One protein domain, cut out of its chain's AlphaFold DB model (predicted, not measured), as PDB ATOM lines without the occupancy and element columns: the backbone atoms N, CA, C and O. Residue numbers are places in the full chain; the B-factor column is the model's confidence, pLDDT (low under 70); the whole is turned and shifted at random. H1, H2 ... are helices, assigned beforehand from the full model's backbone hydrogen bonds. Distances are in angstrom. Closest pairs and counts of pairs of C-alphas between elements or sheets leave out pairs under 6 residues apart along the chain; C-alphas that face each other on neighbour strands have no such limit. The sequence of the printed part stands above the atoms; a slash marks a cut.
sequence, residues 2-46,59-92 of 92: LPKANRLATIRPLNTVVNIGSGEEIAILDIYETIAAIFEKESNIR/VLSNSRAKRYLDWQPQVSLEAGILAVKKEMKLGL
ATOM      1  N   LEU A   2       4.045  52.884 -21.321       82.44
ATOM      2  CA  LEU A   2       3.421  53.561 -20.176       82.44
ATOM      3  C   LEU A   2       4.286  54.687 -19.568       82.44
ATOM      4  O   LEU A   2       3.747  55.770 -19.352       82.44
ATOM      5  N   PRO A   3       5.623  54.538 -19.409       86.31
ATOM      6  CA  PRO A   3       6.456  55.637 -18.907       86.31
ATOM      7  C   PRO A   3       6.381  56.906 -19.769       86.31
ATOM      8  O   PRO A   3       6.400  58.018 -19.244       86.31
ATOM      9  N   LYS A   4       6.225  56.756 -21.096       90.00
ATOM     10  CA  LYS A   4       6.052  57.889 -22.020       90.00
ATOM     11  C   LYS A   4       4.713  58.597 -21.790       90.00
ATOM     12  O   LYS A   4       4.695  59.822 -21.782       90.00
ATOM     13  N   ALA A   5       3.624  57.851 -21.581       90.75
ATOM     14  CA  ALA A   5       2.318  58.429 -21.251       90.75
ATOM     15  C   ALA A   5       2.370  59.214 -19.929       90.75
ATOM     16  O   ALA A   5       1.942  60.363 -19.892       90.75
ATOM     17  N   ASN A   6       2.980  58.639 -18.886       93.69
ATOM     18  CA  ASN A   6       3.130  59.297 -17.583       93.69
ATOM     19  C   ASN A   6       3.948  60.588 -17.691       93.69
ATOM     20  O   ASN A   6       3.519  61.629 -17.202       93.69
ATOM     21  N   ARG A   7       5.082  60.554 -18.405       94.44
ATOM     22  CA  ARG A   7       5.895  61.753 -18.654       94.44
ATOM     23  C   ARG A   7       5.099  62.844 -19.375       94.44
ATOM     24  O   ARG A   7       5.216  64.014 -19.022       94.44
ATOM     25  N   LEU A   8       4.308  62.480 -20.387       92.69
ATOM     26  CA  LEU A   8       3.464  63.436 -21.110       92.69
ATOM     27  C   LEU A   8       2.398  64.047 -20.199       92.69
ATOM     28  O   LEU A   8       2.192  65.252 -20.269       92.69
ATOM     29  N   ALA A   9       1.790  63.257 -19.313       92.06
ATOM     30  CA  ALA A   9       0.810  63.748 -18.348       92.06
ATOM     31  C   ALA A   9       1.418  64.699 -17.299       92.06
ATOM     32  O   ALA A   9       0.724  65.584 -16.811       92.06
ATOM     33  N   THR A  10       2.711  64.582 -16.976       92.25
ATOM     34  CA  THR A  10       3.405  65.570 -16.126       92.25
ATOM     35  C   THR A  10       3.611  66.907 -16.844       92.25
ATOM     36  O   THR A  10       3.510  67.959 -16.225       92.25
ATOM     37  N   ILE A  11       3.899  66.876 -18.149       92.44
ATOM     38  CA  ILE A  11       4.137  68.081 -18.964       92.44
ATOM     39  C   ILE A  11       2.815  68.745 -19.371       92.44
ATOM     40  O   ILE A  11       2.724  69.967 -19.460       92.44
ATOM     41  N   ARG A  12       1.788  67.935 -19.630       89.62
ATOM     42  CA  ARG A  12       0.435  68.348 -20.008       89.62
ATOM     43  C   ARG A  12      -0.560  67.688 -19.048       89.62
ATOM     44  O   ARG A  12      -1.114  66.637 -19.384       89.62
ATOM     45  N   PRO A  13      -0.759  68.268 -17.851       87.50
ATOM     46  CA  PRO A  13      -1.694  67.743 -16.868       87.50
ATOM     47  C   PRO A  13      -3.093  67.607 -17.455       87.50
ATOM     48  O   PRO A  13      -3.597  68.503 -18.134       87.50
ATOM     49  N   LEU A  14      -3.724  66.473 -17.175       87.69
ATOM     50  CA  LEU A  14      -5.081  66.191 -17.606       87.69
ATOM     51  C   LEU A  14      -6.028  66.316 -16.417       87.69
ATOM     52  O   LEU A  14      -5.898  65.580 -15.446       87.69
ATOM     53  N   ASN A  15      -7.053  67.155 -16.542       91.38
ATOM     54  CA  ASN A  15      -8.198  67.166 -15.622       91.38
ATOM     55  C   ASN A  15      -9.268  66.152 -16.061       91.38
ATOM     56  O   ASN A  15     -10.468  66.417 -16.019       91.38
ATOM     57  N   THR A  16      -8.835  65.006 -16.586       93.31
ATOM     58  CA  THR A  16      -9.723  63.967 -17.104       93.31
ATOM     59  C   THR A  16      -9.053  62.602 -17.062       93.31
ATOM     60  O   THR A  16      -7.827  62.492 -17.060       93.31
ATOM     61  N   VAL A  17      -9.869  61.551 -17.069       95.06
ATOM     62  CA  VAL A  17      -9.404  60.167 -17.141       95.06
ATOM     63  C   VAL A  17      -9.217  59.763 -18.602       95.06
ATOM     64  O   VAL A  17     -10.093  59.979 -19.454       95.06
ATOM     65  N   VAL A  18      -8.076  59.134 -18.876       96.06
ATOM     66  CA  VAL A  18      -7.728  58.570 -20.180       96.06
ATOM     67  C   VAL A  18      -7.299  57.117 -20.028       96.06
ATOM     68  O   VAL A  18      -6.642  56.754 -19.055       96.06
ATOM     69  N   ASN A  19      -7.647  56.290 -21.012       96.94
ATOM     70  CA  ASN A  19      -7.173  54.915 -21.068       96.94
ATOM     71  C   ASN A  19      -5.819  54.856 -21.772       96.94
ATOM     72  O   ASN A  19      -5.648  55.440 -22.847       96.94
ATOM     73  N   ILE A  20      -4.892  54.093 -21.201       96.44
ATOM     74  CA  ILE A  20      -3.609  53.767 -21.819       96.44
ATOM     75  C   ILE A  20      -3.657  52.303 -22.250       96.44
ATOM     76  O   ILE A  20      -3.664  51.399 -21.424       96.44
ATOM     77  N   GLY A  21      -3.709  52.078 -23.558       95.06
ATOM     78  CA  GLY A  21      -3.790  50.754 -24.170       95.06
ATOM     79  C   GLY A  21      -3.551  50.837 -25.676       95.06
ATOM     80  O   GLY A  21      -3.464  51.938 -26.233       95.06
ATOM     81  N   SER A  22      -3.426  49.686 -26.335       95.06
ATOM     82  CA  SER A  22      -3.215  49.627 -27.787       95.06
ATOM     83  C   SER A  22      -4.461  50.035 -28.576       95.06
ATOM     84  O   SER A  22      -4.343  50.669 -29.619       95.06
ATOM     85  N   GLY A  23      -5.651  49.729 -28.049       95.19
ATOM     86  CA  GLY A  23      -6.898  49.773 -28.819       95.19
ATOM     87  C   GLY A  23      -7.097  48.554 -29.716       95.19
ATOM     88  O   GLY A  23      -8.112  48.472 -30.398       95.19
ATOM     89  N   GLU A  24      -6.157  47.613 -29.676       94.31
ATOM     90  CA  GLU A  24      -6.193  46.365 -30.425       94.31
ATOM     91  C   GLU A  24      -6.693  45.242 -29.521       94.31
ATOM     92  O   GLU A  24      -6.316  45.147 -28.350       94.31
ATOM     93  N   GLU A  25      -7.566  44.410 -30.076       94.56
ATOM     94  CA  GLU A  25      -8.030  43.179 -29.455       94.56
ATOM     95  C   GLU A  25      -7.141  42.023 -29.893       94.56
ATOM     96  O   GLU A  25      -6.811  41.924 -31.072       94.56
ATOM     97  N   ILE A  26      -6.769  41.155 -28.953       95.38
ATOM     98  CA  ILE A  26      -5.955  39.972 -29.230       95.38
ATOM     99  C   ILE A  26      -6.510  38.824 -28.389       95.38
ATOM    100  O   ILE A  26      -6.717  38.997 -27.181       95.38
ATOM    101  N   ALA A  27      -6.783  37.672 -29.005       94.25
ATOM    102  CA  ALA A  27      -7.262  36.512 -28.268       94.25
ATOM    103  C   ALA A  27      -6.128  35.893 -27.439       94.25
ATOM    104  O   ALA A  27      -4.954  35.961 -27.797       94.25
ATOM    105  N   ILE A  28      -6.476  35.239 -26.327       92.50
ATOM    106  CA  ILE A  28      -5.488  34.579 -25.454       92.50
ATOM    107  C   ILE A  28      -4.676  33.528 -26.227       92.50
ATOM    108  O   ILE A  28      -3.480  33.382 -25.977       92.50
ATOM    109  N   LEU A  29      -5.311  32.824 -27.169       92.19
ATOM    110  CA  LEU A  29      -4.631  31.820 -27.982       92.19
ATOM    111  C   LEU A  29      -3.606  32.462 -28.931       92.19
ATOM    112  O   LEU A  29      -2.472  32.002 -28.969       92.19
ATOM    113  N   ASP A  30      -3.941  33.582 -29.574       94.50
ATOM    114  CA  ASP A  30      -3.006  34.317 -30.442       94.50
ATOM    115  C   ASP A  30      -1.803  34.864 -29.646       94.50
ATOM    116  O   ASP A  30      -0.662  34.849 -30.116       94.50
ATOM    117  N   ILE A  31      -2.034  35.324 -28.404       94.88
ATOM    118  CA  ILE A  31      -0.953  35.732 -27.490       94.88
ATOM    119  C   ILE A  31      -0.043  34.535 -27.197       94.88
ATOM    120  O   ILE A  31       1.180  34.672 -27.257       94.88
ATOM    121  N   TYR A  32      -0.620  33.369 -26.891       93.88
ATOM    122  CA  TYR A  32       0.140  32.141 -26.664       93.88
ATOM    123  C   TYR A  32       0.979  31.760 -27.891       93.88
ATOM    124  O   TYR A  32       2.178  31.536 -27.745       93.88
ATOM    125  N   GLU A  33       0.382  31.734 -29.082       93.75
ATOM    126  CA  GLU A  33       1.070  31.392 -30.333       93.75
ATOM    127  C   GLU A  33       2.235  32.349 -30.608       93.75
ATOM    128  O   GLU A  33       3.345  31.910 -30.910       93.75
ATOM    129  N   THR A  34       2.019  33.652 -30.400       95.19
ATOM    130  CA  THR A  34       3.063  34.678 -30.538       95.19
ATOM    131  C   THR A  34       4.228  34.420 -29.577       95.19
ATOM    132  O   THR A  34       5.395  34.500 -29.967       95.19
ATOM    133  N   ILE A  35       3.938  34.081 -28.317       95.00
ATOM    134  CA  ILE A  35       4.970  33.752 -27.324       95.00
ATOM    135  C   ILE A  35       5.708  32.470 -27.724       95.00
ATOM    136  O   ILE A  35       6.938  32.463 -27.715       95.00
ATOM    137  N   ALA A  36       4.992  31.403 -28.084       94.06
ATOM    138  CA  ALA A  36       5.581  30.113 -28.445       94.06
ATOM    139  C   ALA A  36       6.528  30.241 -29.647       94.06
ATOM    140  O   ALA A  36       7.659  29.748 -29.595       94.06
ATOM    141  N   ALA A  37       6.107  30.986 -30.676       94.00
ATOM    142  CA  ALA A  37       6.920  31.290 -31.846       94.00
ATOM    143  C   ALA A  37       8.181  32.084 -31.474       94.00
ATOM    144  O   ALA A  37       9.290  31.693 -31.834       94.00
ATOM    145  N   ILE A  38       8.044  33.167 -30.695       95.44
ATOM    146  CA  ILE A  38       9.189  34.001 -30.303       95.44
ATOM    147  C   ILE A  38      10.165  33.230 -29.419       95.44
ATOM    148  O   ILE A  38      11.371  33.409 -29.559       95.44
ATOM    149  N   PHE A  39       9.693  32.404 -28.489       93.69
ATOM    150  CA  PHE A  39      10.559  31.642 -27.586       93.69
ATOM    151  C   PHE A  39      11.083  30.340 -28.193       93.69
ATOM    152  O   PHE A  39      11.916  29.701 -27.551       93.69
ATOM    153  N   GLU A  40      10.654  29.991 -29.409       92.25
ATOM    154  CA  GLU A  40      11.009  28.741 -30.096       92.25
ATOM    155  C   GLU A  40      10.729  27.524 -29.201       92.25
ATOM    156  O   GLU A  40      11.508  26.572 -29.122       92.25
ATOM    157  N   LYS A  41       9.629  27.594 -28.446       86.56
ATOM    158  CA  LYS A  41       9.271  26.594 -27.448       86.56
ATOM    159  C   LYS A  41       7.792  26.293 -27.537       86.56
ATOM    160  O   LYS A  41       6.954  27.118 -27.182       86.56
ATOM    161  N   GLU A  42       7.497  25.068 -27.935       78.38
ATOM    162  CA  GLU A  42       6.149  24.533 -27.871       78.38
ATOM    163  C   GLU A  42       5.907  23.877 -26.511       78.38
ATOM    164  O   GLU A  42       6.787  23.250 -25.913       78.38
ATOM    165  N   SER A  43       4.692  24.047 -26.000       77.25
ATOM    166  CA  SER A  43       4.211  23.361 -24.807       77.25
ATOM    167  C   SER A  43       2.894  22.672 -25.130       77.25
ATOM    168  O   SER A  43       2.109  23.184 -25.926       77.25
ATOM    169  N   ASN A  44       2.629  21.525 -24.502       83.19
ATOM    170  CA  ASN A  44       1.316  20.895 -24.603       83.19
ATOM    171  C   ASN A  44       0.284  21.783 -23.903       83.19
ATOM    172  O   ASN A  44       0.177  21.767 -22.673       83.19
ATOM    173  N   ILE A  45      -0.467  22.561 -24.685       87.50
ATOM    174  CA  ILE A  45      -1.549  23.382 -24.149       87.50
ATOM    175  C   ILE A  45      -2.673  22.483 -23.637       87.50
ATOM    176  O   ILE A  45      -3.082  21.525 -24.294       87.50
ATOM    177  N   ARG A  46      -3.199  22.809 -22.458       90.25
ATOM    178  CA  ARG A  46      -4.463  22.267 -21.959       90.25
ATOM    179  C   ARG A  46      -5.476  23.394 -21.914       90.25
ATOM    180  O   ARG A  46      -5.284  24.370 -21.196       90.25
ATOM    181  N   VAL A  59     -10.931  45.586 -24.208       95.56
ATOM    182  CA  VAL A  59     -10.251  46.398 -25.224       95.56
ATOM    183  C   VAL A  59     -10.460  47.867 -24.887       95.56
ATOM    184  O   VAL A  59     -11.591  48.335 -24.749       95.56
ATOM    185  N   LEU A  60      -9.363  48.607 -24.736       95.75
ATOM    186  CA  LEU A  60      -9.394  50.000 -24.302       95.75
ATOM    187  C   LEU A  60      -9.326  50.955 -25.493       95.75
ATOM    188  O   LEU A  60      -8.340  50.963 -26.220       95.75
ATOM    189  N   SER A  61     -10.301  51.856 -25.639       96.75
ATOM    190  CA  SER A  61     -10.151  52.983 -26.571       96.75
ATOM    191  C   SER A  61      -9.134  53.989 -26.028       96.75
ATOM    192  O   SER A  61      -9.376  54.623 -25.000       96.75
ATOM    193  N   ASN A  62      -8.025  54.184 -26.745       96.25
ATOM    194  CA  ASN A  62      -6.990  55.180 -26.440       96.25
ATOM    195  C   ASN A  62      -7.237  56.549 -27.109       96.25
ATOM    196  O   ASN A  62      -6.375  57.427 -27.078       96.25
ATOM    197  N   SER A  63      -8.427  56.759 -27.680       97.00
ATOM    198  CA  SER A  63      -8.806  57.981 -28.403       97.00
ATOM    199  C   SER A  63      -8.552  59.265 -27.605       97.00
ATOM    200  O   SER A  63      -8.022  60.237 -28.141       97.00
ATOM    201  N   ARG A  64      -8.867  59.266 -26.302       96.06
ATOM    202  CA  ARG A  64      -8.603  60.413 -25.419       96.06
ATOM    203  C   ARG A  64      -7.113  60.642 -25.178       96.06
ATOM    204  O   ARG A  64      -6.682  61.789 -25.178       96.06
ATOM    205  N   ALA A  65      -6.324  59.582 -25.010       96.00
ATOM    206  CA  ALA A  65      -4.877  59.710 -24.855       96.00
ATOM    207  C   ALA A  65      -4.236  60.276 -26.134       96.00
ATOM    208  O   ALA A  65      -3.408  61.181 -26.055       96.00
ATOM    209  N   LYS A  66      -4.704  59.837 -27.309       95.44
ATOM    210  CA  LYS A  66      -4.281  60.400 -28.596       95.44
ATOM    211  C   LYS A  66      -4.661  61.869 -28.732       95.44
ATOM    212  O   LYS A  66      -3.825  62.671 -29.112       95.44
ATOM    213  N   ARG A  67      -5.896  62.233 -28.379       95.62
ATOM    214  CA  ARG A  67      -6.401  63.607 -28.509       95.62
ATOM    215  C   ARG A  67      -5.745  64.598 -27.547       95.62
ATOM    216  O   ARG A  67      -5.491  65.726 -27.942       95.62
ATOM    217  N   TYR A  68      -5.561  64.219 -26.282       94.56
ATOM    218  CA  TYR A  68      -5.156  65.162 -25.232       94.56
ATOM    219  C   TYR A  68      -3.662  65.112 -24.896       94.56
ATOM    220  O   TYR A  68      -3.116  66.105 -24.423       94.56
ATOM    221  N   LEU A  69      -2.988  63.981 -25.136       93.69
ATOM    222  CA  LEU A  69      -1.557  63.816 -24.850       93.69
ATOM    223  C   LEU A  69      -0.699  63.656 -26.106       93.69
ATOM    224  O   LEU A  69       0.511  63.498 -25.968       93.69
ATOM    225  N   ASP A  70      -1.298  63.631 -27.301       94.44
ATOM    226  CA  ASP A  70      -0.637  63.175 -28.534       94.44
ATOM    227  C   ASP A  70       0.033  61.799 -28.349       94.44
ATOM    228  O   ASP A  70       1.067  61.481 -28.945       94.44
ATOM    229  N   TRP A  71      -0.536  60.970 -27.466       95.69
ATOM    230  CA  TRP A  71       0.016  59.668 -27.127       95.69
ATOM    231  C   TRP A  71      -0.682  58.556 -27.903       95.69
ATOM    232  O   TRP A  71      -1.906  58.480 -27.966       95.69
ATOM    233  N   GLN A  72       0.115  57.632 -28.423       96.12
ATOM    234  CA  GLN A  72      -0.343  56.377 -29.008       96.12
ATOM    235  C   GLN A  72       0.675  55.270 -28.681       96.12
ATOM    236  O   GLN A  72       1.848  55.586 -28.428       96.12
ATOM    237  N   PRO A  73       0.271  53.985 -28.658       95.88
ATOM    238  CA  PRO A  73       1.209  52.868 -28.530       95.88
ATOM    239  C   PRO A  73       2.265  52.928 -29.642       95.88
ATOM    240  O   PRO A  73       1.991  53.365 -30.756       95.88
ATOM    241  N   GLN A  74       3.498  52.535 -29.328       95.50
ATOM    242  CA  GLN A  74       4.639  52.570 -30.265       95.50
ATOM    243  C   GLN A  74       5.363  51.226 -30.358       95.50
ATOM    244  O   GLN A  74       6.342  51.101 -31.082       95.50
ATOM    245  N   VAL A  75       4.920  50.245 -29.578       95.62
ATOM    246  CA  VAL A  75       5.510  48.913 -29.486       95.62
ATOM    247  C   VAL A  75       4.360  47.942 -29.694       95.62
ATOM    248  O   VAL A  75       3.362  48.040 -28.976       95.62
ATOM    249  N   SER A  76       4.476  47.071 -30.697       95.62
ATOM    250  CA  SER A  76       3.529  45.978 -30.925       95.62
ATOM    251  C   SER A  76       3.684  44.901 -29.848       95.62
ATOM    252  O   SER A  76       4.693  44.867 -29.138       95.62
ATOM    253  N   LEU A  77       2.703  44.000 -29.736       95.75
ATOM    254  CA  LEU A  77       2.798  42.858 -28.822       95.75
ATOM    255  C   LEU A  77       4.065  42.030 -29.101       95.75
ATOM    256  O   LEU A  77       4.849  41.783 -28.190       95.75
ATOM    257  N   GLU A  78       4.298  41.683 -30.368       96.44
ATOM    258  CA  GLU A  78       5.456  40.907 -30.820       96.44
ATOM    259  C   GLU A  78       6.788  41.573 -30.438       96.44
ATOM    260  O   GLU A  78       7.635  40.958 -29.787       96.44
ATOM    261  N   ALA A  79       6.953  42.865 -30.756       96.94
ATOM    262  CA  ALA A  79       8.162  43.614 -30.417       96.94
ATOM    263  C   ALA A  79       8.377  43.706 -28.897       96.94
ATOM    264  O   ALA A  79       9.512  43.645 -28.420       96.94
ATOM    265  N   GLY A  80       7.289  43.828 -28.127       95.94
ATOM    266  CA  GLY A  80       7.327  43.813 -26.667       95.94
ATOM    267  C   GLY A  80       7.805  42.473 -26.106       95.94
ATOM    268  O   GLY A  80       8.698  42.449 -25.261       95.94
ATOM    269  N   ILE A  81       7.269  41.357 -26.606       96.50
ATOM    270  CA  ILE A  81       7.664  40.007 -26.173       96.50
ATOM    271  C   ILE A  81       9.124  39.714 -26.557       96.50
ATOM    272  O   ILE A  81       9.872  39.164 -25.748       96.50
ATOM    273  N   LEU A  82       9.570  40.132 -27.747       96.62
ATOM    274  CA  LEU A  82      10.974  40.025 -28.166       96.62
ATOM    275  C   LEU A  82      11.923  40.765 -27.215       96.62
ATOM    276  O   LEU A  82      12.979  40.233 -26.858       96.62
ATOM    277  N   ALA A  83      11.550  41.972 -26.780       95.88
ATOM    278  CA  ALA A  83      12.327  42.725 -25.799       95.88
ATOM    279  C   ALA A  83      12.416  41.978 -24.458       95.88
ATOM    280  O   ALA A  83      13.511  41.848 -23.913       95.88
ATOM    281  N   VAL A  84      11.308  41.392 -23.990       95.31
ATOM    282  CA  VAL A  84      11.289  40.557 -22.776       95.31
ATOM    283  C   VAL A  84      12.198  39.330 -22.926       95.31
ATOM    284  O   VAL A  84      13.020  39.083 -22.047       95.31
ATOM    285  N   LYS A  85      12.142  38.593 -24.050       94.88
ATOM    286  CA  LYS A  85      13.056  37.458 -24.319       94.88
ATOM    287  C   LYS A  85      14.521  37.895 -24.223       94.88
ATOM    288  O   LYS A  85      15.344  37.167 -23.669       94.88
ATOM    289  N   LYS A  86      14.858  39.073 -24.759       94.62
ATOM    290  CA  LYS A  86      16.218  39.627 -24.701       94.62
ATOM    291  C   LYS A  86      16.639  39.965 -23.268       94.62
ATOM    292  O   LYS A  86      17.747  39.606 -22.883       94.62
ATOM    293  N   GLU A  87      15.777  40.613 -22.490       94.25
ATOM    294  CA  GLU A  87      16.045  40.948 -21.083       94.25
ATOM    295  C   GLU A  87      16.235  39.690 -20.225       94.25
ATOM    296  O   GLU A  87      17.189  39.615 -19.456       94.25
ATOM    297  N   MET A  88      15.407  38.658 -20.420       92.31
ATOM    298  CA  MET A  88      15.535  37.387 -19.697       92.31
ATOM    299  C   MET A  88      16.859  36.663 -19.978       92.31
ATOM    300  O   MET A  88      17.394  36.017 -19.084       92.31
ATOM    301  N   LYS A  89      17.411  36.778 -21.195       81.50
ATOM    302  CA  LYS A  89      18.728  36.209 -21.541       81.50
ATOM    303  C   LYS A  89      19.905  36.966 -20.918       81.50
ATOM    304  O   LYS A  89      20.981  36.394 -20.828       81.50
ATOM    305  N   LEU A  90      19.722  38.235 -20.554       69.81
ATOM    306  CA  LEU A  90      20.761  39.091 -19.965       69.81
ATOM    307  C   LEU A  90      20.809  39.006 -18.429       69.81
ATOM    308  O   LEU A  90      21.740  39.528 -17.825       69.81
ATOM    309  N   GLY A  91      19.797  38.396 -17.804       55.94
ATOM    310  CA  GLY A  91      19.727  38.145 -16.360       55.94
ATOM    311  C   GLY A  91      20.209  36.754 -15.926       55.94
ATOM    312  O   GLY A  91      19.998  36.393 -14.770       55.94
ATOM    313  N   LEU A  92      20.805  35.986 -16.846       48.34
ATOM    314  CA  LEU A  92      21.507  34.713 -16.629       48.34
ATOM    315  C   LEU A  92      22.997  34.913 -16.925       48.34
ATOM    316  O   LEU A  92      23.810  34.275 -16.224       48.34
TER     317      LEU A  92
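AT A GLANCE: This is residues 2 to 46 and 59 to 92 of the 92 residues of the protein "NAD-dependent epimerase/dehydratase" of Listeria riparia FSL S10-1204 (UniProt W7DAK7). What is the picture? H4 packs on H2 at one end of a loose frame, H1 and H3 lie at the other, and residues 17 to 27 and 70 to 76 span between; residues 86 to 92 stick out. What builds it? The printed part has 79 residues with four named helices, H1 to H4 in order, class all helix; its radius of gyration of the C-alphas is 16.1 A, its spans 48 by 29 by 17 A.

HOW THE PARTS SIT: What touches H4, residues 77 to 90? H2, residues 28 to 39, touches it with residues 34 to 39 alone, at a steep tilt of 42 degrees, the same way; the closest C-alphas, Ile 38 and Leu 82, are 6.6 A apart. And H1, residues 2 to 11? It only just touches H3, residues 63 to 69, with 3 pairs of C-alphas within 8 A, the closest Leu 8 and Leu 69 at 6.3 A. In H1, H2, H3 and H4 every O i to N i+4 pair is within hydrogen-bond range.

IN THESE COORDINATES: Where is H4? It runs 20.4 A from C-alpha 77 (2.798, 42.858, -28.822). The others? H2 spans 16.5 A, H1 14.6 A from C-alpha 2 (3.421, 53.561, -20.176), H3 10.0 A.

THE WHOLE: Any cut? Residues 47 to 58 are not printed; C-alphas 46 and 59 are 25.0 A apart. What else? H1 to H2 is a long link; residues 90 to 92 are under pLDDT 70.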